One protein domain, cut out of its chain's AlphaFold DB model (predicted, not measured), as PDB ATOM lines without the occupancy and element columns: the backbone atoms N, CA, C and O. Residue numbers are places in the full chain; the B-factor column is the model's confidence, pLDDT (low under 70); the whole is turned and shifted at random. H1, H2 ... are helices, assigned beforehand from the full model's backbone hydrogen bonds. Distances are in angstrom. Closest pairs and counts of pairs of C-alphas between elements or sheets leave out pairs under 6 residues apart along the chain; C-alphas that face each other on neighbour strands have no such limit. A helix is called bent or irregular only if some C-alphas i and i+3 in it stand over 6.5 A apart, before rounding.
ATOM      1  N   LEU A 423     -11.746  33.288   2.690       79.88
ATOM      2  CA  LEU A 423     -12.126  32.054   3.392       79.88
ATOM      3  C   LEU A 423     -13.145  31.251   2.588       79.88
ATOM      4  O   LEU A 423     -14.254  31.708   2.317       79.88
ATOM      5  N   PHE A 424     -12.812  30.001   2.270       75.62
ATOM      6  CA  PHE A 424     -13.755  29.055   1.661       75.62
ATOM      7  C   PHE A 424     -14.999  28.810   2.530       75.62
ATOM      8  O   PHE A 424     -16.102  28.698   2.006       75.62
ATOM      9  N   GLN A 425     -14.847  28.837   3.858       75.25
ATOM     10  CA  GLN A 425     -15.942  28.657   4.822       75.25
ATOM     11  C   GLN A 425     -17.005  29.775   4.807       75.25
ATOM     12  O   GLN A 425     -18.038  29.637   5.452       75.25
ATOM     13  N   ALA A 426     -16.762  30.884   4.104       78.38
ATOM     14  CA  ALA A 426     -17.711  31.990   3.988       78.38
ATOM     15  C   ALA A 426     -18.510  31.975   2.666       78.38
ATOM     16  O   ALA A 426     -19.412  32.795   2.501       78.38
ATOM     17  N   HIS A 427     -18.194  31.065   1.735       81.06
ATOM     18  CA  HIS A 427     -18.828  30.973   0.417       81.06
ATOM     19  C   HIS A 427     -19.674  29.697   0.308       81.06
ATOM     20  O   HIS A 427     -19.128  28.602   0.180       81.06
ATOM     21  N   SER A 428     -21.005  29.837   0.298       82.44
ATOM     22  CA  SER A 428     -21.946  28.704   0.313       82.44
ATOM     23  C   SER A 428     -21.675  27.686  -0.795       82.44
ATOM     24  O   SER A 428     -21.439  26.526  -0.489       82.44
ATOM     25  N   ALA A 429     -21.572  28.121  -2.058       84.75
ATOM     26  CA  ALA A 429     -21.359  27.200  -3.183       84.75
ATOM     27  C   ALA A 429     -20.098  26.321  -3.032       84.75
ATOM     28  O   ALA A 429     -20.141  25.136  -3.347       84.75
ATOM     29  N   LEU A 430     -18.993  26.854  -2.487       86.75
ATOM     30  CA  LEU A 430     -17.776  26.069  -2.240       86.75
ATOM     31  C   LEU A 430     -17.967  25.080  -1.081       86.75
ATOM     32  O   LEU A 430     -17.498  23.950  -1.167       86.75
ATOM     33  N   GLN A 431     -18.682  25.472  -0.020       86.94
ATOM     34  CA  GLN A 431     -19.020  24.567   1.085       86.94
ATOM     35  C   GLN A 431     -19.960  23.442   0.648       86.94
ATOM     36  O   GLN A 431     -19.756  22.294   1.035       86.94
ATOM     37  N   ASP A 432     -20.978  23.764  -0.146       88.12
ATOM     38  CA  ASP A 432     -21.955  22.798  -0.639       88.12
ATOM     39  C   ASP A 432     -21.311  21.849  -1.665       88.12
ATOM     40  O   ASP A 432     -21.560  20.647  -1.606       88.12
ATOM     41  N   THR A 433     -20.377  22.339  -2.495       90.50
ATOM     42  CA  THR A 433     -19.550  21.502  -3.388       90.50
ATOM     43  C   THR A 433     -18.635  20.561  -2.598       90.50
ATOM     44  O   THR A 433     -18.629  19.362  -2.864       90.50
ATOM     45  N   ILE A 434     -17.909  21.052  -1.580       90.62
ATOM     46  CA  ILE A 434     -17.080  20.193  -0.709       90.62
ATOM     47  C   ILE A 434     -17.946  19.142  -0.007       90.62
ATOM     48  O   ILE A 434     -17.565  17.976   0.039       90.62
ATOM     49  N   ARG A 435     -19.127  19.522   0.504       90.38
ATOM     50  CA  ARG A 435     -20.056  18.579   1.142       90.38
ATOM     51  C   ARG A 435     -20.568  17.534   0.151       90.38
ATOM     52  O   ARG A 435     -20.653  16.372   0.522       90.38
ATOM     53  N   ALA A 436     -20.877  17.914  -1.089       92.00
ATOM     54  CA  ALA A 436     -21.301  16.978  -2.127       92.00
ATOM     55  C   ALA A 436     -20.198  15.959  -2.464       92.00
ATOM     56  O   ALA A 436     -20.462  14.761  -2.444       92.00
ATOM     57  N   ILE A 437     -18.955  16.416  -2.670       92.94
ATOM     58  CA  ILE A 437     -17.795  15.540  -2.925       92.94
ATOM     59  C   ILE A 437     -17.512  14.629  -1.717       92.94
ATOM     60  O   ILE A 437     -17.230  13.445  -1.880       92.94
ATOM     61  N   HIS A 438     -17.615  15.155  -0.494       90.56
ATOM     62  CA  HIS A 438     -17.428  14.358   0.717       90.56
ATOM     63  C   HIS A 438     -18.541  13.318   0.914       90.56
ATOM     64  O   HIS A 438     -18.255  12.198   1.317       90.56
ATOM     65  N   ASN A 439     -19.790  13.654   0.586       91.00
ATOM     66  CA  ASN A 439     -20.903  12.710   0.655       91.00
ATOM     67  C   ASN A 439     -20.773  11.599  -0.400       91.00
ATOM     68  O   ASN A 439     -20.971  10.435  -0.072       91.00
ATOM     69  N   LEU A 440     -20.383  11.953  -1.632       91.88
ATOM     70  CA  LEU A 440     -20.128  11.018  -2.735       91.88
ATOM     71  C   LEU A 440     -19.095   9.943  -2.363       91.88
ATOM     72  O   LEU A 440     -19.204   8.802  -2.797       91.88
ATOM     73  N   TRP A 441     -18.106  10.278  -1.529       93.44
ATOM     74  CA  TRP A 441     -17.104   9.318  -1.068       93.44
ATOM     75  C   TRP A 441     -17.690   8.133  -0.285       93.44
ATOM     76  O   TRP A 441     -17.153   7.030  -0.379       93.44
ATOM     77  N   PHE A 442     -18.796   8.303   0.450       90.00
ATOM     78  CA  PHE A 442     -19.369   7.204   1.241       90.00
ATOM     79  C   PHE A 442     -19.872   6.032   0.381       90.00
ATOM     80  O   PHE A 442     -19.874   4.901   0.864       90.00
ATOM     81  N   ASP A 443     -20.191   6.261  -0.899       89.75
ATOM     82  CA  ASP A 443     -20.569   5.200  -1.849       89.75
ATOM     83  C   ASP A 443     -19.379   4.309  -2.270       89.75
ATOM     84  O   ASP A 443     -19.582   3.208  -2.800       89.75
ATOM     85  N   TYR A 444     -18.146   4.778  -2.033       89.94
ATOM     86  CA  TYR A 444     -16.877   4.105  -2.347       89.94
ATOM     87  C   TYR A 444     -16.112   3.654  -1.095       89.94
ATOM     88  O   TYR A 444     -15.382   2.671  -1.160       89.94
ATOM     89  N   ALA A 445     -16.308   4.317   0.051       88.81
ATOM     90  CA  ALA A 445     -15.584   4.068   1.301       88.81
ATOM     91  C   ALA A 445     -15.705   2.629   1.850       88.81
ATOM     92  O   ALA A 445     -14.879   2.210   2.654       88.81
ATOM     93  N   THR A 446     -16.733   1.885   1.436       86.38
ATOM     94  CA  THR A 446     -16.983   0.481   1.812       86.38
ATOM     95  C   THR A 446     -16.447  -0.537   0.799       86.38
ATOM     96  O   THR A 446     -16.593  -1.738   1.006       86.38
ATOM     97  N   ARG A 447     -15.858  -0.086  -0.317       88.94
ATOM     98  CA  ARG A 447     -15.369  -0.943  -1.406       88.94
ATOM     99  C   ARG A 447     -13.878  -1.209  -1.227       88.94
ATOM    100  O   ARG A 447     -13.051  -0.560  -1.860       88.94
ATOM    101  N   GLU A 448     -13.557  -2.138  -0.332       88.38
ATOM    102  CA  GLU A 448     -12.180  -2.581  -0.067       88.38
ATOM    103  C   GLU A 448     -11.461  -2.994  -1.358       88.38
ATOM    104  O   GLU A 448     -12.072  -3.563  -2.262       88.38
ATOM    105  N   LEU A 449     -10.158  -2.714  -1.444       89.06
ATOM    106  CA  LEU A 449      -9.330  -2.990  -2.628       89.06
ATOM    107  C   LEU A 449      -8.952  -4.474  -2.778       89.06
ATOM    108  O   LEU A 449      -8.506  -4.885  -3.846       89.06
ATOM    109  N   CYS A 450      -9.169  -5.269  -1.734       88.19
ATOM    110  CA  CYS A 450      -8.957  -6.712  -1.682       88.19
ATOM    111  C   CYS A 450     -10.190  -7.425  -1.128       88.19
ATOM    112  O   CYS A 450     -10.982  -6.850  -0.380       88.19
ATOM    113  N   VAL A 451     -10.311  -8.712  -1.439       88.00
ATOM    114  CA  VAL A 451     -11.295  -9.609  -0.835       88.00
ATOM    115  C   VAL A 451     -10.777 -10.063   0.532       88.00
ATOM    116  O   VAL A 451      -9.794 -10.800   0.620       88.00
ATOM    117  N   SER A 452     -11.453  -9.620   1.593       84.88
ATOM    118  CA  SER A 452     -11.156  -9.903   3.008       84.88
ATOM    119  C   SER A 452     -12.052 -10.991   3.627       84.88
ATOM    120  O   SER A 452     -12.009 -11.227   4.832       84.88
ATOM    121  N   SER A 453     -12.898 -11.659   2.831       84.00
ATOM    122  CA  SER A 453     -13.678 -12.823   3.274       84.00
ATOM    123  C   SER A 453     -14.130 -13.698   2.103       84.00
ATOM    124  O   SER A 453     -14.470 -13.198   1.034       84.00
ATOM    125  N   PHE A 454     -14.178 -15.013   2.325       84.62
ATOM    126  CA  PHE A 454     -14.686 -16.007   1.374       84.62
ATOM    127  C   PHE A 454     -15.736 -16.885   2.069       84.62
ATOM    128  O   PHE A 454     -15.609 -17.184   3.254       84.62
ATOM    129  N   GLN A 455     -16.795 -17.275   1.350       77.06
ATOM    130  CA  GLN A 455     -17.919 -18.033   1.929       77.06
ATOM    131  C   GLN A 455     -17.690 -19.551   1.951       77.06
ATOM    132  O   GLN A 455     -18.269 -20.243   2.785       77.06
ATOM    133  N   GLU A 456     -16.850 -20.061   1.053       80.38
ATOM    134  CA  GLU A 456     -16.506 -21.478   0.934       80.38
ATOM    135  C   GLU A 456     -14.984 -21.618   1.047       80.38
ATOM    136  O   GLU A 456     -14.243 -20.950   0.332       80.38
ATOM    137  N   THR A 457     -14.516 -22.456   1.972       82.88
ATOM    138  CA  THR A 457     -13.096 -22.781   2.190       82.88
ATOM    139  C   THR A 457     -12.960 -24.294   2.421       82.88
ATOM    140  O   THR A 457     -13.897 -24.900   2.956       82.88
ATOM    141  N   PRO A 458     -11.846 -24.944   2.026       86.38
ATOM    142  CA  PRO A 458     -10.634 -24.378   1.419       86.38
ATOM    143  C   PRO A 458     -10.782 -23.957  -0.048       86.38
ATOM    144  O   PRO A 458     -11.584 -24.509  -0.801       86.38
ATOM    145  N   LEU A 459      -9.941 -23.009  -0.457       87.75
ATOM    146  CA  LEU A 459      -9.849 -22.478  -1.815       87.75
ATOM    147  C   LEU A 459      -8.720 -23.141  -2.617       87.75
ATOM    148  O   LEU A 459      -7.722 -23.615  -2.069       87.75
ATOM    149  N   GLN A 460      -8.852 -23.103  -3.945       88.88
ATOM    150  CA  GLN A 460      -7.732 -23.310  -4.865       88.88
ATOM    151  C   GLN A 460      -6.953 -21.999  -5.036       88.88
ATOM    152  O   GLN A 460      -7.557 -20.929  -5.132       88.88
ATOM    153  N   LEU A 461      -5.620 -22.079  -5.117       88.62
ATOM    154  CA  LEU A 461      -4.751 -20.899  -5.230       88.62
ATOM    155  C   LEU A 461      -5.026 -20.078  -6.503       88.62
ATOM    156  O   LEU A 461      -5.014 -18.848  -6.455       88.62
ATOM    157  N   GLU A 462      -5.325 -20.751  -7.618       89.62
ATOM    158  CA  GLU A 462      -5.718 -20.116  -8.883       89.62
ATOM    159  C   GLU A 462      -6.984 -19.266  -8.693       89.62
ATOM    160  O   GLU A 462      -6.958 -18.064  -8.943       89.62
ATOM    161  N   TYR A 463      -8.050 -19.851  -8.132       90.75
ATOM    162  CA  TYR A 463      -9.305 -19.146  -7.847       90.75
ATOM    163  C   TYR A 463      -9.120 -17.968  -6.881       90.75
ATOM    164  O   TYR A 463      -9.685 -16.901  -7.107       90.75
ATOM    165  N   PHE A 464      -8.312 -18.124  -5.825       91.38
ATOM    166  CA  PHE A 464      -7.987 -17.021  -4.916       91.38
ATOM    167  C   PHE A 464      -7.299 -15.867  -5.660       91.38
ATOM    168  O   PHE A 464      -7.708 -14.716  -5.523       91.38
ATOM    169  N   THR A 465      -6.294 -16.177  -6.482       91.00
ATOM    170  CA  THR A 465      -5.525 -15.176  -7.235       91.00
ATOM    171  C   THR A 465      -6.405 -14.461  -8.264       91.00
ATOM    172  O   THR A 465      -6.375 -13.234  -8.354       91.00
ATOM    173  N   GLU A 466      -7.242 -15.202  -8.997       92.44
ATOM    174  CA  GLU A 466      -8.203 -14.631  -9.944       92.44
ATOM    175  C   GLU A 466      -9.264 -13.766  -9.252       92.44
ATOM    176  O   GLU A 466      -9.582 -12.688  -9.752       92.44
ATOM    177  N   ALA A 467      -9.793 -14.194  -8.102       90.94
ATOM    178  CA  ALA A 467     -10.795 -13.435  -7.356       90.94
ATOM    179  C   ALA A 467     -10.234 -12.111  -6.806       90.94
ATOM    180  O   ALA A 467     -10.909 -11.085  -6.901       90.94
ATOM    181  N   GLN A 468      -9.003 -12.117  -6.278       93.00
ATOM    182  CA  GLN A 468      -8.330 -10.899  -5.812       93.00
ATOM    183  C   GLN A 468      -8.060  -9.931  -6.973       93.00
ATOM    184  O   GLN A 468      -8.441  -8.765  -6.887       93.00
ATOM    185  N   GLU A 469      -7.493 -10.414  -8.086       91.88
ATOM    186  CA  GLU A 469      -7.207  -9.591  -9.273       91.88
ATOM    187  C   GLU A 469      -8.489  -8.995  -9.879       91.88
ATOM    188  O   GLU A 469      -8.553  -7.794 -10.140       91.88
ATOM    189  N   GLN A 470      -9.539  -9.803 -10.073       92.31
ATOM    190  CA  GLN A 470     -10.807  -9.337 -10.650       92.31
ATOM    191  C   GLN A 470     -11.489  -8.289  -9.764       92.31
ATOM    192  O   GLN A 470     -11.994  -7.286 -10.274       92.31
ATOM    193  N   HIS A 471     -11.499  -8.497  -8.443       92.69
ATOM    194  CA  HIS A 471     -12.090  -7.556  -7.494       92.69
ATOM    195  C   HIS A 471     -11.281  -6.255  -7.407       92.69
ATOM    196  O   HIS A 471     -11.846  -5.172  -7.577       92.69
ATOM    197  N   GLY A 472      -9.960  -6.351  -7.230       91.56
ATOM    198  CA  GLY A 472      -9.057  -5.201  -7.165       91.56
ATOM    199  C   GLY A 472      -9.085  -4.357  -8.441       91.56
ATOM    200  O   GLY A 472      -9.232  -3.132  -8.375       91.56
ATOM    201  N   ALA A 473      -9.071  -4.999  -9.615       91.75
ATOM    202  CA  ALA A 473      -9.230  -4.325 -10.901       91.75
ATOM    203  C   ALA A 473     -10.599  -3.631 -11.035       91.75
ATOM    204  O   ALA A 473     -10.648  -2.465 -11.429       91.75
ATOM    205  N   ALA A 474     -11.700  -4.290 -10.653       92.62
ATOM    206  CA  ALA A 474     -13.045  -3.715 -10.737       92.62
ATOM    207  C   ALA A 474     -13.262  -2.527  -9.779       92.62
ATOM    208  O   ALA A 474     -13.986  -1.583 -10.112       92.62
ATOM    209  N   VAL A 475     -12.646  -2.538  -8.592       92.50
ATOM    210  CA  VAL A 475     -12.653  -1.384  -7.676       92.50
ATOM    211  C   VAL A 475     -11.765  -0.263  -8.225       92.50
ATOM    212  O   VAL A 475     -12.197   0.891  -8.259       92.50
ATOM    213  N   SER A 476     -10.573  -0.592  -8.735       92.44
ATOM    214  CA  SER A 476      -9.649   0.374  -9.345       92.44
ATOM    215  C   SER A 476     -10.258   1.085 -10.559       92.44
ATOM    216  O   SER A 476     -10.166   2.307 -10.657       92.44
ATOM    217  N   GLU A 477     -10.952   0.369 -11.449       92.38
ATOM    218  CA  GLU A 477     -11.636   0.952 -12.612       92.38
ATOM    219  C   GLU A 477     -12.691   1.987 -12.187       92.38
ATOM    220  O   GLU A 477     -12.732   3.099 -12.723       92.38
ATOM    221  N   LYS A 478     -13.492   1.678 -11.159       91.69
ATOM    222  CA  LYS A 478     -14.483   2.620 -10.617       91.69
ATOM    223  C   LYS A 478     -13.839   3.827  -9.941       91.69
ATOM    224  O   LYS A 478     -14.338   4.936 -10.099       91.69
ATOM    225  N   LEU A 479     -12.722   3.656  -9.234       91.88
ATOM    226  CA  LEU A 479     -11.987   4.783  -8.649       91.88
ATOM    227  C   LEU A 479     -11.349   5.673  -9.726       91.88
ATOM    228  O   LEU A 479     -11.431   6.894  -9.635       91.88
ATOM    229  N   ARG A 480     -10.741   5.080 -10.761       90.88
ATOM    230  CA  ARG A 480     -10.044   5.803 -11.839       90.88
ATOM    231  C   ARG A 480     -10.990   6.482 -12.830       90.88
ATOM    232  O   ARG A 480     -10.621   7.531 -13.356       90.88
ATOM    233  N   GLY A 481     -12.162   5.895 -13.086       88.88
ATOM    234  CA  GLY A 481     -13.154   6.383 -14.050       88.88
ATOM    235  C   GLY A 481     -14.396   7.021 -13.422       88.88
ATOM    236  O   GLY A 481     -14.677   8.191 -13.667       88.88
ATOM    237  N   GLU A 482     -15.168   6.262 -12.636       91.62
ATOM    238  CA  GLU A 482     -16.474   6.702 -12.106       91.62
ATOM    239  C   GLU A 482     -16.316   7.815 -11.056       91.62
ATOM    240  O   GLU A 482     -16.923   8.882 -11.174       91.62
ATOM    241  N   TRP A 483     -15.461   7.604 -10.052       93.25
ATOM    242  CA  TRP A 483     -15.283   8.534  -8.933       93.25
ATOM    243  C   TRP A 483     -14.651   9.862  -9.367       93.25
ATOM    244  O   TRP A 483     -15.193  10.929  -9.085       93.25
ATOM    245  N   THR A 484     -13.550   9.826 -10.118       91.81
ATOM    246  CA  THR A 484     -12.895  11.034 -10.657       91.81
ATOM    247  C   THR A 484     -13.835  11.842 -11.556       91.81
ATOM    248  O   THR A 484     -13.986  13.048 -11.354       91.81
ATOM    249  N   SER A 485     -14.537  11.190 -12.490       91.50
ATOM    250  CA  SER A 485     -15.483  11.842 -13.408       91.50
ATOM    251  C   SER A 485     -16.696  12.443 -12.688       91.50
ATOM    252  O   SER A 485     -17.153  13.540 -13.026       91.50
ATOM    253  N   THR A 486     -17.205  11.779 -11.643       92.12
ATOM    254  CA  THR A 486     -18.309  12.316 -10.831       92.12
ATOM    255  C   THR A 486     -17.870  13.479  -9.939       92.12
ATOM    256  O   THR A 486     -18.624  14.447  -9.811       92.12
ATOM    257  N   VAL A 487     -16.645  13.470  -9.399       92.69
ATOM    258  CA  VAL A 487     -16.070  14.634  -8.696       92.69
ATOM    259  C   VAL A 487     -15.868  15.811  -9.652       92.69
ATOM    260  O   VAL A 487     -16.321  16.914  -9.342       92.69
ATOM    261  N   HIS A 488     -15.276  15.583 -10.829       91.12
ATOM    262  CA  HIS A 488     -15.113  16.593 -11.885       91.12
ATOM    263  C   HIS A 488     -16.458  17.238 -12.251       91.12
ATOM    264  O   HIS A 488     -16.629  18.450 -12.105       91.12
ATOM    265  N   SER A 489     -17.455  16.411 -12.582       91.75
ATOM    266  CA  SER A 489     -18.814  16.857 -12.912       91.75
ATOM    267  C   SER A 489     -19.462  17.647 -11.767       91.75
ATOM    268  O   SER A 489     -20.167  18.626 -12.002       91.75
ATOM    269  N   THR A 490     -19.224  17.251 -10.513       91.06
ATOM    270  CA  THR A 490     -19.746  17.944  -9.321       91.06
ATOM    271  C   THR A 490     -19.100  19.317  -9.131       91.06
ATOM    272  O   THR A 490     -19.787  20.265  -8.750       91.06
ATOM    273  N   ILE A 491     -17.801  19.454  -9.410       91.69
ATOM    274  CA  ILE A 491     -17.089  20.738  -9.375       91.69
ATOM    275  C   ILE A 491     -17.618  21.654 -10.478       91.69
ATOM    276  O   ILE A 491     -18.008  22.785 -10.189       91.69
ATOM    277  N   GLN A 492     -17.689  21.158 -11.717       89.25
ATOM    278  CA  GLN A 492     -18.135  21.946 -12.862       89.25
ATOM    279  C   GLN A 492     -19.586  22.421 -12.675       89.25
ATOM    280  O   GLN A 492     -19.835  23.624 -12.638       89.25
ATOM    281  N   ASN A 493     -20.537  21.510 -12.433       89.94
ATOM    282  CA  ASN A 493     -21.961  21.853 -12.312       89.94
ATOM    283  C   ASN A 493     -22.267  22.880 -11.205       89.94
ATOM    284  O   ASN A 493     -23.166  23.705 -11.366       89.94
ATOM    285  N   ASN A 494     -21.542  22.842 -10.081       88.00
ATOM    286  CA  ASN A 494     -21.795  23.746  -8.956       88.00
ATOM    287  C   ASN A 494     -21.061  25.092  -9.067       88.00
ATOM    288  O   ASN A 494     -21.527  26.081  -8.496       88.00
ATOM    289  N   LEU A 495     -19.914  25.146  -9.759       87.19
ATOM    290  CA  LEU A 495     -19.012  26.306  -9.732       87.19
ATOM    291  C   LEU A 495     -18.880  27.055 -11.066       87.19
ATOM    292  O   LEU A 495     -18.416  28.193 -11.038       87.19
ATOM    293  N   ASP A 496     -19.324  26.491 -12.195       84.38
ATOM    294  CA  ASP A 496     -19.252  27.119 -13.534       84.38
ATOM    295  C   ASP A 496     -19.959  28.488 -13.588       84.38
ATOM    296  O   ASP A 496     -19.491  29.433 -14.214       84.38
ATOM    297  N   SER A 497     -21.027  28.655 -12.801       81.50
ATOM    298  CA  SER A 497     -21.737  29.937 -12.659       81.50
ATOM    299  C   SER A 497     -20.976  31.034 -11.888       81.50
ATOM    300  O   SER A 497     -21.400  32.190 -11.918       81.50
ATOM    301  N   TYR A 498     -19.874  30.703 -11.202       78.31
ATOM    302  CA  TYR A 498     -19.110  31.626 -10.344       78.31
ATOM    303  C   TYR A 498     -17.613  31.726 -10.683       78.31
ATOM    304  O   TYR A 498     -16.967  32.680 -10.247       78.31
ATOM    305  N   PHE A 499     -17.047  30.769 -11.422       81.50
ATOM    306  CA  PHE A 499     -15.614  30.694 -11.715       81.50
ATOM    307  C   PHE A 499     -15.350  30.405 -13.194       81.50
ATOM    308  O   PHE A 499     -16.008  29.565 -13.796       81.50
ATOM    309  N   ASN A 500     -14.339  31.068 -13.763       81.69
ATOM    310  CA  ASN A 500     -13.902  30.813 -15.132       81.69
ATOM    311  C   ASN A 500     -13.070  29.519 -15.204       81.69
ATOM    312  O   ASN A 500     -11.938  29.489 -14.721       81.69
ATOM    313  N   PHE A 501     -13.613  28.468 -15.823       83.00
ATOM    314  CA  PHE A 501     -12.869  27.242 -16.159       83.00
ATOM    315  C   PHE A 501     -12.070  27.354 -17.472       83.00
ATOM    316  O   PHE A 501     -11.230  26.508 -17.767       83.00
ATOM    317  N   TYR A 502     -12.276  28.435 -18.230       82.00
ATOM    318  CA  TYR A 502     -11.609  28.732 -19.498       82.00
ATOM    319  C   TYR A 502     -10.568  29.856 -19.341       82.00
ATOM    320  O   TYR A 502     -10.476  30.745 -20.185       82.00
ATOM    321  N   GLU A 503      -9.819  29.872 -18.234       79.19
ATOM    322  CA  GLU A 503      -8.651  30.757 -18.093       79.19
ATOM    323  C   GLU A 503      -7.478  30.173 -18.899       79.19
ATOM    324  O   GLU A 503      -7.232  28.968 -18.851       79.19
ATOM    325  N   ASP A 504      -6.765  31.020 -19.638       83.00
ATOM    326  CA  ASP A 504      -5.618  30.679 -20.492       83.00
ATOM    327  C   ASP A 504      -4.259  31.081 -19.876       83.00
ATOM    328  O   ASP A 504      -3.199  30.664 -20.341       83.00
ATOM    329  N   ASP A 505      -4.278  31.862 -18.792       85.06
ATOM    330  CA  ASP A 505      -3.102  32.387 -18.096       85.06
ATOM    331  C   ASP A 505      -2.763  31.558 -16.836       85.06
ATOM    332  O   ASP A 505      -3.452  31.596 -15.808       85.06
ATOM    333  N   MET A 506      -1.648  30.823 -16.904       83.69
ATOM    334  CA  MET A 506      -1.142  29.984 -15.811       83.69
ATOM    335  C   MET A 506      -0.731  30.793 -14.566       83.69
ATOM    336  O   MET A 506      -0.882  30.301 -13.444       83.69
ATOM    337  N   GLU A 507      -0.236  32.029 -14.708       84.19
ATOM    338  CA  GLU A 507       0.166  32.850 -13.557       84.19
ATOM    339  C   GLU A 507      -1.068  33.292 -12.760       84.19
ATOM    340  O   GLU A 507      -1.103  33.177 -11.525       84.19
ATOM    341  N   ARG A 508      -2.136  33.688 -13.463       82.31
ATOM    342  CA  ARG A 508      -3.442  33.971 -12.844       82.31
ATOM    343  C   ARG A 508      -4.054  32.736 -12.211       82.31
ATOM    344  O   ARG A 508      -4.512  32.820 -11.072       82.31
ATOM    345  N   TYR A 509      -4.027  31.590 -12.893       85.44
ATOM    346  CA  TYR A 509      -4.504  30.343 -12.302       85.44
ATOM    347  C   TYR A 509      -3.740  30.016 -11.014       85.44
ATOM    348  O   TYR A 509      -4.371  29.786  -9.982       85.44
ATOM    349  N   SER A 510      -2.405  30.084 -11.028       82.62
ATOM    350  CA  SER A 510      -1.564  29.724  -9.878       82.62
ATOM    351  C   SER A 510      -1.884  30.540  -8.616       82.62
ATOM    352  O   SER A 510      -1.950  29.984  -7.518       82.62
ATOM    353  N   THR A 511      -2.172  31.835  -8.779       84.31
ATOM    354  CA  THR A 511      -2.534  32.767  -7.698       84.31
ATOM    355  C   THR A 511      -4.032  32.766  -7.364       84.31
ATOM    356  O   THR A 511      -4.449  33.316  -6.337       84.31
ATOM    357  N   SER A 512      -4.860  32.123  -8.192       84.06
ATOM    358  CA  SER A 512      -6.315  32.146  -8.073       84.06
ATOM    359  C   SER A 512      -6.845  31.496  -6.789       84.06
ATOM    360  O   SER A 512      -6.229  30.656  -6.122       84.06
ATOM    361  N   ARG A 513      -8.087  31.857  -6.456       82.88
ATOM    362  CA  ARG A 513      -8.883  31.155  -5.442       82.88
ATOM    363  C   ARG A 513      -9.208  29.713  -5.858       82.88
ATOM    364  O   ARG A 513      -9.333  28.858  -4.986       82.88
ATOM    365  N   MET A 514      -9.318  29.456  -7.163       85.12
ATOM    366  CA  MET A 514      -9.683  28.153  -7.712       85.12
ATOM    367  C   MET A 514      -8.542  27.140  -7.576       85.12
ATOM    368  O   MET A 514      -8.774  26.071  -7.027       85.12
ATOM    369  N   ASN A 515      -7.296  27.491  -7.908       87.06
ATOM    370  CA  ASN A 515      -6.140  26.611  -7.678       87.06
ATOM    371  C   ASN A 515      -6.022  26.183  -6.200       87.06
ATOM    372  O   ASN A 515      -5.841  25.005  -5.891       87.06
ATOM    373  N   ARG A 516      -6.229  27.118  -5.259       87.62
ATOM    374  CA  ARG A 516      -6.271  26.805  -3.816       87.62
ATOM    375  C   ARG A 516      -7.425  25.865  -3.433       87.62
ATOM    376  O   ARG A 516      -7.260  25.052  -2.529       87.62
ATOM    377  N   PHE A 517      -8.576  25.968  -4.099       88.81
ATOM    378  CA  PHE A 517      -9.722  25.078  -3.885       88.81
ATOM    379  C   PHE A 517      -9.475  23.681  -4.471       88.81
ATOM    380  O   PHE A 517      -9.672  22.691  -3.777       88.81
ATOM    381  N   ILE A 518      -8.969  23.594  -5.701       89.69
ATOM    382  CA  ILE A 518      -8.597  22.337  -6.360       89.69
ATOM    383  C   ILE A 518      -7.486  21.617  -5.586       89.69
ATOM    384  O   ILE A 518      -7.584  20.419  -5.351       89.69
ATOM    385  N   SER A 519      -6.497  22.352  -5.070       89.75
ATOM    386  CA  SER A 519      -5.481  21.807  -4.159       89.75
ATOM    387  C   SER A 519      -6.101  21.202  -2.890       89.75
ATOM    388  O   SER A 519      -5.710  20.113  -2.479       89.75
ATOM    389  N   LEU A 520      -7.099  21.864  -2.288       90.56
ATOM    390  CA  LEU A 520      -7.833  21.333  -1.134       90.56
ATOM    391  C   LEU A 520      -8.645  20.076  -1.492       90.56
ATOM    392  O   LEU A 520      -8.636  19.119  -0.720       90.56
ATOM    393  N   VAL A 521      -9.316  20.054  -2.649       92.00
ATOM    394  CA  VAL A 521     -10.038  18.865  -3.133       92.00
ATOM    395  C   VAL A 521      -9.069  17.707  -3.366       92.00
ATOM    396  O   VAL A 521      -9.346  16.607  -2.902       92.00
ATOM    397  N   ASN A 522      -7.908  17.950  -3.977       93.12
ATOM    398  CA  ASN A 522      -6.882  16.927  -4.191       93.12
ATOM    399  C   ASN A 522      -6.348  16.365  -2.869       93.12
ATOM    400  O   ASN A 522      -6.246  15.150  -2.732       93.12
ATOM    401  N   VAL A 523      -6.079  17.209  -1.865       92.81
ATOM    402  CA  VAL A 523      -5.690  16.745  -0.519       92.81
ATOM    403  C   VAL A 523      -6.808  15.922   0.131       92.81
ATOM    404  O   VAL A 523      -6.525  14.893   0.744       92.81
ATOM    405  N   MET A 524      -8.073  16.323  -0.023       92.62
ATOM    406  CA  MET A 524      -9.218  15.581   0.513       92.62
ATOM    407  C   MET A 524      -9.389  14.218  -0.173       92.62
ATOM    408  O   MET A 524      -9.480  13.213   0.527       92.62
ATOM    409  N   MET A 525      -9.362  14.169  -1.509       93.25
ATOM    410  CA  MET A 525      -9.419  12.927  -2.286       93.25
ATOM    411  C   MET A 525      -8.237  12.009  -1.962       93.25
ATOM    412  O   MET A 525      -8.431  10.813  -1.775       93.25
ATOM    413  N   ASN A 526      -7.025  12.557  -1.824       93.06
ATOM    414  CA  ASN A 526      -5.856  11.764  -1.452       93.06
ATOM    415  C   ASN A 526      -5.999  11.180  -0.039       93.06
ATOM    416  O   ASN A 526      -5.716  10.008   0.179       93.06
ATOM    417  N   THR A 527      -6.508  11.973   0.911       93.38
ATOM    418  CA  THR A 527      -6.795  11.518   2.284       93.38
ATOM    419  C   THR A 527      -7.847  10.407   2.295       93.38
ATOM    420  O   THR A 527      -7.677   9.404   2.979       93.38
ATOM    421  N   GLN A 528      -8.911  10.563   1.506       93.44
ATOM    422  CA  GLN A 528      -9.980   9.577   1.344       93.44
ATOM    423  C   GLN A 528      -9.448   8.254   0.772       93.44
ATOM    424  O   GLN A 528      -9.606   7.206   1.398       93.44
ATOM    425  N   LEU A 529      -8.744   8.313  -0.361       92.94
ATOM    426  CA  LEU A 529      -8.135   7.150  -1.010       92.94
ATOM    427  C   LEU A 529      -7.135   6.443  -0.081       92.94
ATOM    428  O   LEU A 529      -7.185   5.226   0.067       92.94
ATOM    429  N   ARG A 530      -6.297   7.207   0.624       92.31
ATOM    430  CA  ARG A 530      -5.385   6.702   1.654       92.31
ATOM    431  C   ARG A 530      -6.110   5.956   2.775       92.31
ATOM    432  O   ARG A 530      -5.680   4.869   3.150       92.31
ATOM    433  N   SER A 531      -7.207   6.505   3.301       91.81
ATOM    434  CA  SER A 531      -8.016   5.815   4.313       91.81
ATOM    435  C   SER A 531      -8.603   4.501   3.794       91.81
ATOM    436  O   SER A 531      -8.652   3.540   4.556       91.81
ATOM    437  N   LEU A 532      -8.999   4.425   2.518       92.75
ATOM    438  CA  LEU A 532      -9.480   3.178   1.909       92.75
ATOM    439  C   LEU A 532      -8.370   2.127   1.777       92.75
ATOM    440  O   LEU A 532      -8.611   0.956   2.067       92.75
ATOM    441  N   VAL A 533      -7.162   2.534   1.370       91.81
ATOM    442  CA  VAL A 533      -6.001   1.634   1.268       91.81
ATOM    443  C   VAL A 533      -5.648   1.060   2.638       91.81
ATOM    444  O   VAL A 533      -5.611  -0.157   2.785       91.81
ATOM    445  N   ILE A 534      -5.491   1.913   3.658       90.56
ATOM    446  CA  ILE A 534      -5.176   1.476   5.029       90.56
ATOM    447  C   ILE A 534      -6.274   0.547   5.569       90.56
ATOM    448  O   ILE A 534      -5.959  -0.528   6.068       90.56
ATOM    449  N   LEU A 535      -7.555   0.898   5.404       91.44
ATOM    450  CA  LEU A 535      -8.673   0.049   5.836       91.44
ATOM    451  C   LEU A 535      -8.660  -1.325   5.149       91.44
ATOM    452  O   LEU A 535      -8.849  -2.341   5.815       91.44
ATOM    453  N   SER A 536      -8.404  -1.361   3.837       92.31
ATOM    454  CA  SER A 536      -8.308  -2.613   3.071       92.31
ATOM    455  C   SER A 536      -7.153  -3.480   3.581       92.31
ATOM    456  O   SER A 536      -7.331  -4.671   3.812       92.31
ATOM    457  N   MET A 537      -5.987  -2.876   3.830       90.69
ATOM    458  CA  MET A 537      -4.807  -3.568   4.357       90.69
ATOM    459  C   MET A 537      -5.026  -4.109   5.773       90.69
ATOM    460  O   MET A 537      -4.700  -5.263   6.038       90.69
ATOM    461  N   GLU A 538      -5.619  -3.319   6.672       90.62
ATOM    462  CA  GLU A 538      -5.963  -3.787   8.018       90.62
ATOM    463  C   GLU A 538      -6.996  -4.924   7.981       90.62
ATOM    464  O   GLU A 538      -6.895  -5.873   8.757       90.62
ATOM    465  N   ASN A 539      -7.996  -4.853   7.096       91.75
ATOM    466  CA  ASN A 539      -9.010  -5.900   6.965       91.75
ATOM    467  C   ASN A 539      -8.435  -7.175   6.333       91.75
ATOM    468  O   ASN A 539      -8.771  -8.270   6.781       91.75
ATOM    469  N   TYR A 540      -7.496  -7.054   5.394       92.38
ATOM    470  CA  TYR A 540      -6.721  -8.183   4.877       92.38
ATOM    471  C   TYR A 540      -5.828  -8.821   5.949       92.38
ATOM    472  O   TYR A 540      -5.793 -10.042   6.080       92.38
ATOM    473  N   GLN A 541      -5.147  -8.012   6.768       91.50
ATOM    474  CA  GLN A 541      -4.357  -8.507   7.898       91.50
ATOM    475  C   GLN A 541      -5.247  -9.236   8.915       91.50
ATOM    476  O   GLN A 541      -4.913 -10.344   9.328       91.50
ATOM    477  N   ARG A 542      -6.400  -8.660   9.286       90.94
ATOM    478  CA  ARG A 542      -7.389  -9.301  10.177       90.94
ATOM    479  C   ARG A 542      -7.893 -10.623   9.603       90.94
ATOM    480  O   ARG A 542      -8.008 -11.587  10.348       90.94
ATOM    481  N   PHE A 543      -8.169 -10.671   8.299       90.88
ATOM    482  CA  PHE A 543      -8.542 -11.895   7.595       90.88
ATOM    483  C   PHE A 543      -7.437 -12.955   7.707       90.88
ATOM    484  O   PHE A 543      -7.717 -14.070   8.138       90.88
ATOM    485  N   MET A 544      -6.177 -12.602   7.439       90.00
ATOM    486  CA  MET A 544      -5.045 -13.529   7.572       90.00
ATOM    487  C   MET A 544      -4.821 -14.007   9.014       90.00
ATOM    488  O   MET A 544      -4.571 -15.193   9.223       90.00
ATOM    489  N   GLU A 545      -4.984 -13.140  10.020       88.62
ATOM    490  CA  GLU A 545      -4.832 -13.513  11.435       88.62
ATOM    491  C   GLU A 545      -5.848 -14.598  11.853       88.62
ATOM    492  O   GLU A 545      -5.532 -15.430  12.699       88.62
ATOM    493  N   THR A 546      -7.032 -14.675  11.220       87.75
ATOM    494  CA  THR A 546      -8.013 -15.749  11.515       87.75
ATOM    495  C   THR A 546      -7.554 -17.155  11.114       87.75
ATOM    496  O   THR A 546      -8.110 -18.129  11.619       87.75
ATOM    497  N   TYR A 547      -6.526 -17.267  10.266       85.50
ATOM    498  CA  TYR A 547      -5.907 -18.532   9.850       85.50
ATOM    499  C   TYR A 547      -4.511 -18.742  10.453       85.50
ATOM    500  O   TYR A 547      -3.801 -19.665  10.056       85.50
ATOM    501  N   ARG A 548      -4.079 -17.895  11.393       84.75
ATOM    502  CA  ARG A 548      -2.772 -18.028  12.042       84.75
ATOM    503  C   ARG A 548      -2.782 -19.153  13.076       84.75
ATOM    504  O   ARG A 548      -3.673 -19.221  13.922       84.75
ATOM    505  N   VAL A 549      -1.751 -19.996  13.060       77.06
ATOM    506  CA  VAL A 549      -1.531 -21.023  14.084       77.06
ATOM    507  C   VAL A 549      -0.550 -20.504  15.138       77.06
ATOM    508  O   VAL A 549       0.658 -20.457  14.902       77.06
ATOM    509  N   GLU A 550      -1.056 -20.134  16.316       69.19
ATOM    510  CA  GLU A 550      -0.212 -19.700  17.438       69.19
ATOM    511  C   GLU A 550       0.733 -20.828  17.926       69.19
ATOM    512  O   GLU A 550       0.353 -22.006  17.910       69.19
ATOM    513  N   PRO A 551       1.970 -20.502  18.350       63.81
ATOM    514  CA  PRO A 551       2.869 -21.458  18.997       63.81
ATOM    515  C   PRO A 551       2.365 -21.834  20.398       63.81
ATOM    516  O   PRO A 551       1.794 -21.005  21.108       63.81
ATOM    517  N   LEU A 552       2.597 -23.079  20.816       65.00
ATOM    518  CA  LEU A 552       2.218 -23.557  22.151       65.00
ATOM    519  C   LEU A 552       3.248 -23.104  23.200       65.00
ATOM    520  O   LEU A 552       4.445 -23.071  22.926       65.00
ATOM    521  N   GLU A 553       2.810 -22.832  24.436       57.41
ATOM    522  CA  GLU A 553       3.727 -22.491  25.546       57.41
ATOM    523  C   GLU A 553       4.736 -23.627  25.856       57.41
ATOM    524  O   GLU A 553       5.815 -23.358  26.379       57.41
ATOM    525  N   ASP A 554       4.411 -24.869  25.462       57.72
ATOM    526  CA  ASP A 554       5.228 -26.088  25.601       57.72
ATOM    527  C   ASP A 554       5.842 -26.580  24.257       57.72
ATOM    528  O   ASP A 554       6.000 -27.792  24.061       57.72
ATOM    529  N   VAL A 681      -2.119  -1.808  -2.729       86.06
ATOM    530  CA  VAL A 681      -1.390  -0.554  -2.945       86.06
ATOM    531  C   VAL A 681      -1.366  -0.223  -4.440       86.06
ATOM    532  O   VAL A 681      -1.758   0.876  -4.841       86.06
ATOM    533  N   THR A 682      -1.025  -1.201  -5.283       87.62
ATOM    534  CA  THR A 682      -0.909  -1.038  -6.744       87.62
ATOM    535  C   THR A 682      -2.212  -0.572  -7.410       87.62
ATOM    536  O   THR A 682      -2.198   0.327  -8.256       87.62
ATOM    537  N   HIS A 683      -3.359  -1.130  -7.012       86.94
ATOM    538  CA  HIS A 683      -4.678  -0.764  -7.536       86.94
ATOM    539  C   HIS A 683      -5.114   0.658  -7.137       86.94
ATOM    540  O   HIS A 683      -5.968   1.237  -7.816       86.94
ATOM    541  N   SER A 684      -4.517   1.250  -6.095       85.56
ATOM    542  CA  SER A 684      -4.786   2.634  -5.678       85.56
ATOM    543  C   SER A 684      -4.034   3.691  -6.501       85.56
ATOM    544  O   SER A 684      -4.466   4.842  -6.562       85.56
ATOM    545  N   TYR A 685      -2.943   3.318  -7.178       85.75
ATOM    546  CA  TYR A 685      -2.176   4.247  -8.010       85.75
ATOM    547  C   TYR A 685      -2.913   4.646  -9.295       85.75
ATOM    548  O   TYR A 685      -3.889   4.020  -9.706       85.75
ATOM    549  N   GLN A 686      -2.406   5.692  -9.959       86.19
ATOM    550  CA  GLN A 686      -2.915   6.237 -11.230       86.19
ATOM    551  C   GLN A 686      -4.369   6.755 -11.180       86.19
ATOM    552  O   GLN A 686      -4.974   6.999 -12.224       86.19
ATOM    553  N   VAL A 687      -4.931   6.983  -9.989       87.94
ATOM    554  CA  VAL A 687      -6.170   7.757  -9.842       87.94
ATOM    555  C   VAL A 687      -5.862   9.227 -10.134       87.94
ATOM    556  O   VAL A 687      -4.956   9.812  -9.535       87.94
ATOM    557  N   HIS A 688      -6.591   9.825 -11.074       88.94
ATOM    558  CA  HIS A 688      -6.406  11.226 -11.449       88.94
ATOM    559  C   HIS A 688      -6.844  12.177 -10.327       88.94
ATOM    560  O   HIS A 688      -7.925  12.041  -9.754       88.94
ATOM    561  N   GLY A 689      -6.009  13.175 -10.047       87.88
ATOM    562  CA  GLY A 689      -6.398  14.365  -9.302       87.88
ATOM    563  C   GLY A 689      -7.160  15.355 -10.187       87.88
ATOM    564  O   GLY A 689      -7.230  15.222 -11.405       87.88
ATOM    565  N   MET A 690      -7.720  16.382  -9.559       89.69
ATOM    566  CA  MET A 690      -8.401  17.486 -10.228       89.69
ATOM    567  C   MET A 690      -7.385  18.549 -10.678       89.69
ATOM    568  O   MET A 690      -6.476  18.906  -9.923       89.69
ATOM    569  N   GLY A 691      -7.544  19.083 -11.891       84.50
ATOM    570  CA  GLY A 691      -6.640  20.093 -12.451       84.50
ATOM    571  C   GLY A 691      -6.705  20.161 -13.974       84.50
ATOM    572  O   GLY A 691      -7.563  20.844 -14.523       84.50
ATOM    573  N   ASP A 692      -5.827  19.420 -14.645       82.56
ATOM    574  CA  ASP A 692      -5.725  19.314 -16.110       82.56
ATOM    575  C   ASP A 692      -7.074  19.038 -16.797       82.56
ATOM    576  O   ASP A 692      -7.418  19.687 -17.781       82.56
ATOM    577  N   GLN A 693      -7.887  18.146 -16.228       82.25
ATOM    578  CA  GLN A 693      -9.213  17.816 -16.763       82.25
ATOM    579  C   GLN A 693     -10.248  18.952 -16.618       82.25
ATOM    580  O   GLN A 693     -11.251  18.957 -17.333       82.25
ATOM    581  N   LEU A 694     -10.047  19.894 -15.689       84.00
ATOM    582  CA  LEU A 694     -10.966  21.012 -15.416       84.00
ATOM    583  C   LEU A 694     -10.586  22.302 -16.157       84.00
ATOM    584  O   LEU A 694     -11.466  23.122 -16.402       84.00
ATOM    585  N   PHE A 695      -9.310  22.482 -16.514       85.12
ATOM    586  CA  PHE A 695      -8.793  23.689 -17.173       85.12
ATOM    587  C   PHE A 695      -8.140  23.342 -18.522       85.12
ATOM    588  O   PHE A 695      -6.920  23.431 -18.656       85.12
ATOM    589  N   PRO A 696      -8.928  22.964 -19.549       81.44
ATOM    590  CA  PRO A 696      -8.410  22.426 -20.812       81.44
ATOM    591  C   PRO A 696      -7.626  23.434 -21.672       81.44
ATOM    592  O   PRO A 696      -7.048  23.045 -22.683       81.44
ATOM    593  N   LEU A 697      -7.631  24.723 -21.309       83.38
ATOM    594  CA  LEU A 697      -6.847  25.776 -21.968       83.38
ATOM    595  C   LEU A 697      -5.489  26.035 -21.293       83.38
ATOM    596  O   LEU A 697      -4.661  26.739 -21.866       83.38
ATOM    597  N   LEU A 698      -5.243  25.469 -20.107       83.62
ATOM    598  CA  LEU A 698      -3.959  25.564 -19.419       83.62
ATOM    599  C   LEU A 698      -3.090  24.350 -19.762       83.62
ATOM    600  O   LEU A 698      -3.535  23.210 -19.657       83.62
ATOM    601  N   GLU A 699      -1.814  24.578 -20.078       77.94
ATOM    602  CA  GLU A 699      -0.816  23.511 -20.262       77.94
ATOM    603  C   GLU A 699      -0.392  22.899 -18.907       77.94
ATOM    604  O   GLU A 699       0.750  23.006 -18.455       77.94
ATOM    605  N   MET A 700      -1.348  22.281 -18.211       81.50
ATOM    606  CA  MET A 700      -1.128  21.563 -16.959       81.50
ATOM    607  C   MET A 700      -0.603  20.148 -17.217       81.50
ATOM    608  O   MET A 700      -1.006  19.466 -18.158       81.50
ATOM    609  N   LYS A 701       0.277  19.669 -16.333       82.31
ATOM    610  CA  LYS A 701       0.627  18.243 -16.278       82.31
ATOM    611  C   LYS A 701      -0.496  17.470 -15.575       82.31
ATOM    612  O   LYS A 701      -1.039  18.006 -14.606       82.31
ATOM    613  N   PRO A 702      -0.796  16.225 -15.990       81.88
ATOM    614  CA  PRO A 702      -1.747  15.385 -15.279       81.88
ATOM    615  C   PRO A 702      -1.274  15.162 -13.844       81.88
ATOM    616  O   PRO A 702      -0.121  14.788 -13.604       81.88
ATOM    617  N   ILE A 703      -2.170  15.420 -12.896       85.25
ATOM    618  CA  ILE A 703      -1.938  15.170 -11.475       85.25
ATOM    619  C   ILE A 703      -2.477  13.775 -11.177       85.25
ATOM    620  O   ILE A 703      -3.621  13.471 -11.501       85.25
ATOM    621  N   PHE A 704      -1.669  12.941 -10.532       88.88
ATOM    622  CA  PHE A 704      -2.112  11.671  -9.965       88.88
ATOM    623  C   PHE A 704      -2.105  11.778  -8.444       88.88
ATOM    624  O   PHE A 704      -1.251  12.456  -7.871       88.88
ATOM    625  N   LEU A 705      -3.079  11.140  -7.800       87.50
ATOM    626  CA  LEU A 705      -3.107  11.006  -6.351       87.50
ATOM    627  C   LEU A 705      -2.042   9.989  -5.923       87.50
ATOM    628  O   LEU A 705      -1.904   8.932  -6.541       87.50
ATOM    629  N   ASP A 706      -1.307  10.327  -4.868       85.38
ATOM    630  CA  ASP A 706      -0.292   9.479  -4.244       85.38
ATOM    631  C   ASP A 706      -0.720   9.214  -2.788       85.38
ATOM    632  O   ASP A 706      -0.404  10.011  -1.892       85.38
ATOM    633  N   PRO A 707      -1.563   8.189  -2.552       81.56
ATOM    634  CA  PRO A 707      -2.213   7.986  -1.259       81.56
ATOM    635  C   PRO A 707      -1.260   7.409  -0.209       81.56
ATOM    636  O   PRO A 707      -1.401   7.695   0.988       81.56
ATOM    637  N   ILE A 708      -0.310   6.576  -0.637       83.81
ATOM    638  CA  ILE A 708       0.584   5.847   0.253       83.81
ATOM    639  C   ILE A 708       1.898   5.491  -0.446       83.81
ATOM    640  O   ILE A 708       1.926   5.096  -1.613       83.81
ATOM    641  N   ASN A 709       2.987   5.607   0.309       81.31
ATOM    642  CA  ASN A 709       4.318   5.183  -0.100       81.31
ATOM    643  C   ASN A 709       4.610   3.818   0.542       81.31
ATOM    644  O   ASN A 709       4.370   3.637   1.735       81.31
ATOM    645  N   GLU A 710       5.170   2.884  -0.227       73.81
ATOM    646  CA  GLU A 710       5.606   1.559   0.244       73.81
ATOM    647  C   GLU A 710       6.564   1.635   1.453       73.81
ATOM    648  O   GLU A 710       6.617   0.727   2.280       73.81
ATOM    649  N   GLY A 711       7.311   2.739   1.576       77.94
ATOM    650  CA  GLY A 711       8.247   3.000   2.670       77.94
ATOM    651  C   GLY A 711       7.632   3.498   3.988       77.94
ATOM    652  O   GLY A 711       8.383   3.926   4.862       77.94
ATOM    653  N   GLU A 712       6.305   3.530   4.134       86.31
ATOM    654  CA  GLU A 712       5.643   4.078   5.324       86.31
ATOM    655  C   GLU A 712       5.413   3.037   6.436       86.31
ATOM    656  O   GLU A 712       5.010   1.909   6.161       86.31
ATOM    657  N   SER A 713       5.587   3.444   7.703       86.75
ATOM    658  CA  SER A 713       5.486   2.577   8.896       86.75
ATOM    659  C   SER A 713       4.225   1.705   8.904       86.75
ATOM    660  O   SER A 713       4.326   0.494   9.032       86.75
ATOM    661  N   ALA A 714       3.046   2.281   8.646       84.06
ATOM    662  CA  ALA A 714       1.785   1.531   8.634       84.06
ATOM    663  C   ALA A 714       1.720   0.449   7.534       84.06
ATOM    664  O   ALA A 714       1.098  -0.593   7.730       84.06
ATOM    665  N   VAL A 715       2.373   0.673   6.384       86.25
ATOM    666  CA  VAL A 715       2.477  -0.331   5.311       86.25
ATOM    667  C   VAL A 715       3.453  -1.429   5.705       86.25
ATOM    668  O   VAL A 715       3.152  -2.607   5.530       86.25
ATOM    669  N   GLN A 716       4.602  -1.047   6.262       88.62
ATOM    670  CA  GLN A 716       5.643  -1.972   6.702       88.62
ATOM    671  C   GLN A 716       5.156  -2.861   7.850       88.62
ATOM    672  O   GLN A 716       5.269  -4.076   7.753       88.62
ATOM    673  N   GLU A 717       4.516  -2.290   8.870       89.44
ATOM    674  CA  GLU A 717       3.929  -3.015  10.003       89.44
ATOM    675  C   GLU A 717       2.882  -4.045   9.545       89.44
ATOM    676  O   GLU A 717       2.931  -5.201   9.969       89.44
TER     677      GLU A 717
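Overview. This is residues 423 to 554 and 681 to 717 of the 768 residues of an uncharacterized protein of Angomonas deanei (UniProt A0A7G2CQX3). Two long helices, H2 and H4, run lengthwise in opposite directions, with H2 bent but nearly straight; the shorter H1 packs alongside H2b, the second arm of H2, and the little H3 lies across the end of the body where H4 begins. Between H2a, the first arm of H2, and H4 sits the short H5, from which the long unnamed stretch 685 to 712 runs toward the H3 end and folds back to H6, beside H4. The printed part has 169 residues with six named helices, H1 to H6 in chain order, and no named strand; the class is all helix. The whole is loose, with a radius of gyration of the C-alphas of 20.0 A and spans of 71 by 32 by 27 A, to whose length the tail of residues 545 to 554, which sticks out, adds.

Arrangement. H1, residues 428 to 441, touches H2b, residues 483 to 495, at a shallow tilt of 15 degrees, opposite ways; their closest C-alphas, Ile 437 and Val 487, are 6.1 A apart. H1 is close to but not clearly touching H4, residues 513 to 545, the closest C-alphas, Trp 441 and Gln 528, being 7.5 A apart. H2b and H4 are near each other, while H2a, residues 461 to 480, and H4 are apart. H3, residues 506 to 511, stands about perpendicular to H4 at 78 degrees and is close but not clearly touching, with the closest C-alphas, Tyr 509 and Asn 515, 6.2 A apart. H5, residues 681 to 684, touches H2a at residues 472 to 476 alone; the closest C-alphas, Ser 476 and His 683, are 5.4 A apart. H5 only just touches H4, at residues 529 to 533 alone, with 3 pairs of C-alphas within 8 A, the closest being Val 533 and Val 681 at 6.6 A. H6, residues 713 to 717, is close to but not clearly touching H4; the closest C-alphas, Ile 534 and Ala 714, are 7.8 A apart. Every O i to N i+4 pair is within hydrogen-bond range in H1, H2a, H2b, H3, H4 and H6, and H5 is too short for such a pair.

Along the chain. H1 begins at C-alpha 428, (-21.946, 28.704, 0.313), and is 20.0 A long from first to last C-alpha. H2, residues 461 to 495, was assigned as one helix by its hydrogen bonds but is bent: C-alphas 480 and 483 are 6.6 A apart, and its arms H2a, 28.0 A long, and H2b, 18.2 A long, stand at 13 degrees. After H3, with six residues, H4 is 47.9 A long and ends at C-alpha 545, (-4.832, -13.513, 11.435). H5 has four residues, and H6, with five, ends at C-alpha 717, (3.929, -3.015, 10.003).

Size, cuts and confidence. The C-alphas farthest apart, those of Asp 504 and Asp 554, are 73.9 A apart. Residues 455 to 463, of which 461 to 463 belong to H2, stand free, as do residues 545 to 554. Residues 555 to 680 are not printed, and C-alphas 554 and 681 are 38.9 A apart across the cut. The links H1 to H2 and H5 to H6 are long, and H3 to H4 is tight. The mean pLDDT of the printed part is 86.8, with residues 550 to 554 under 70.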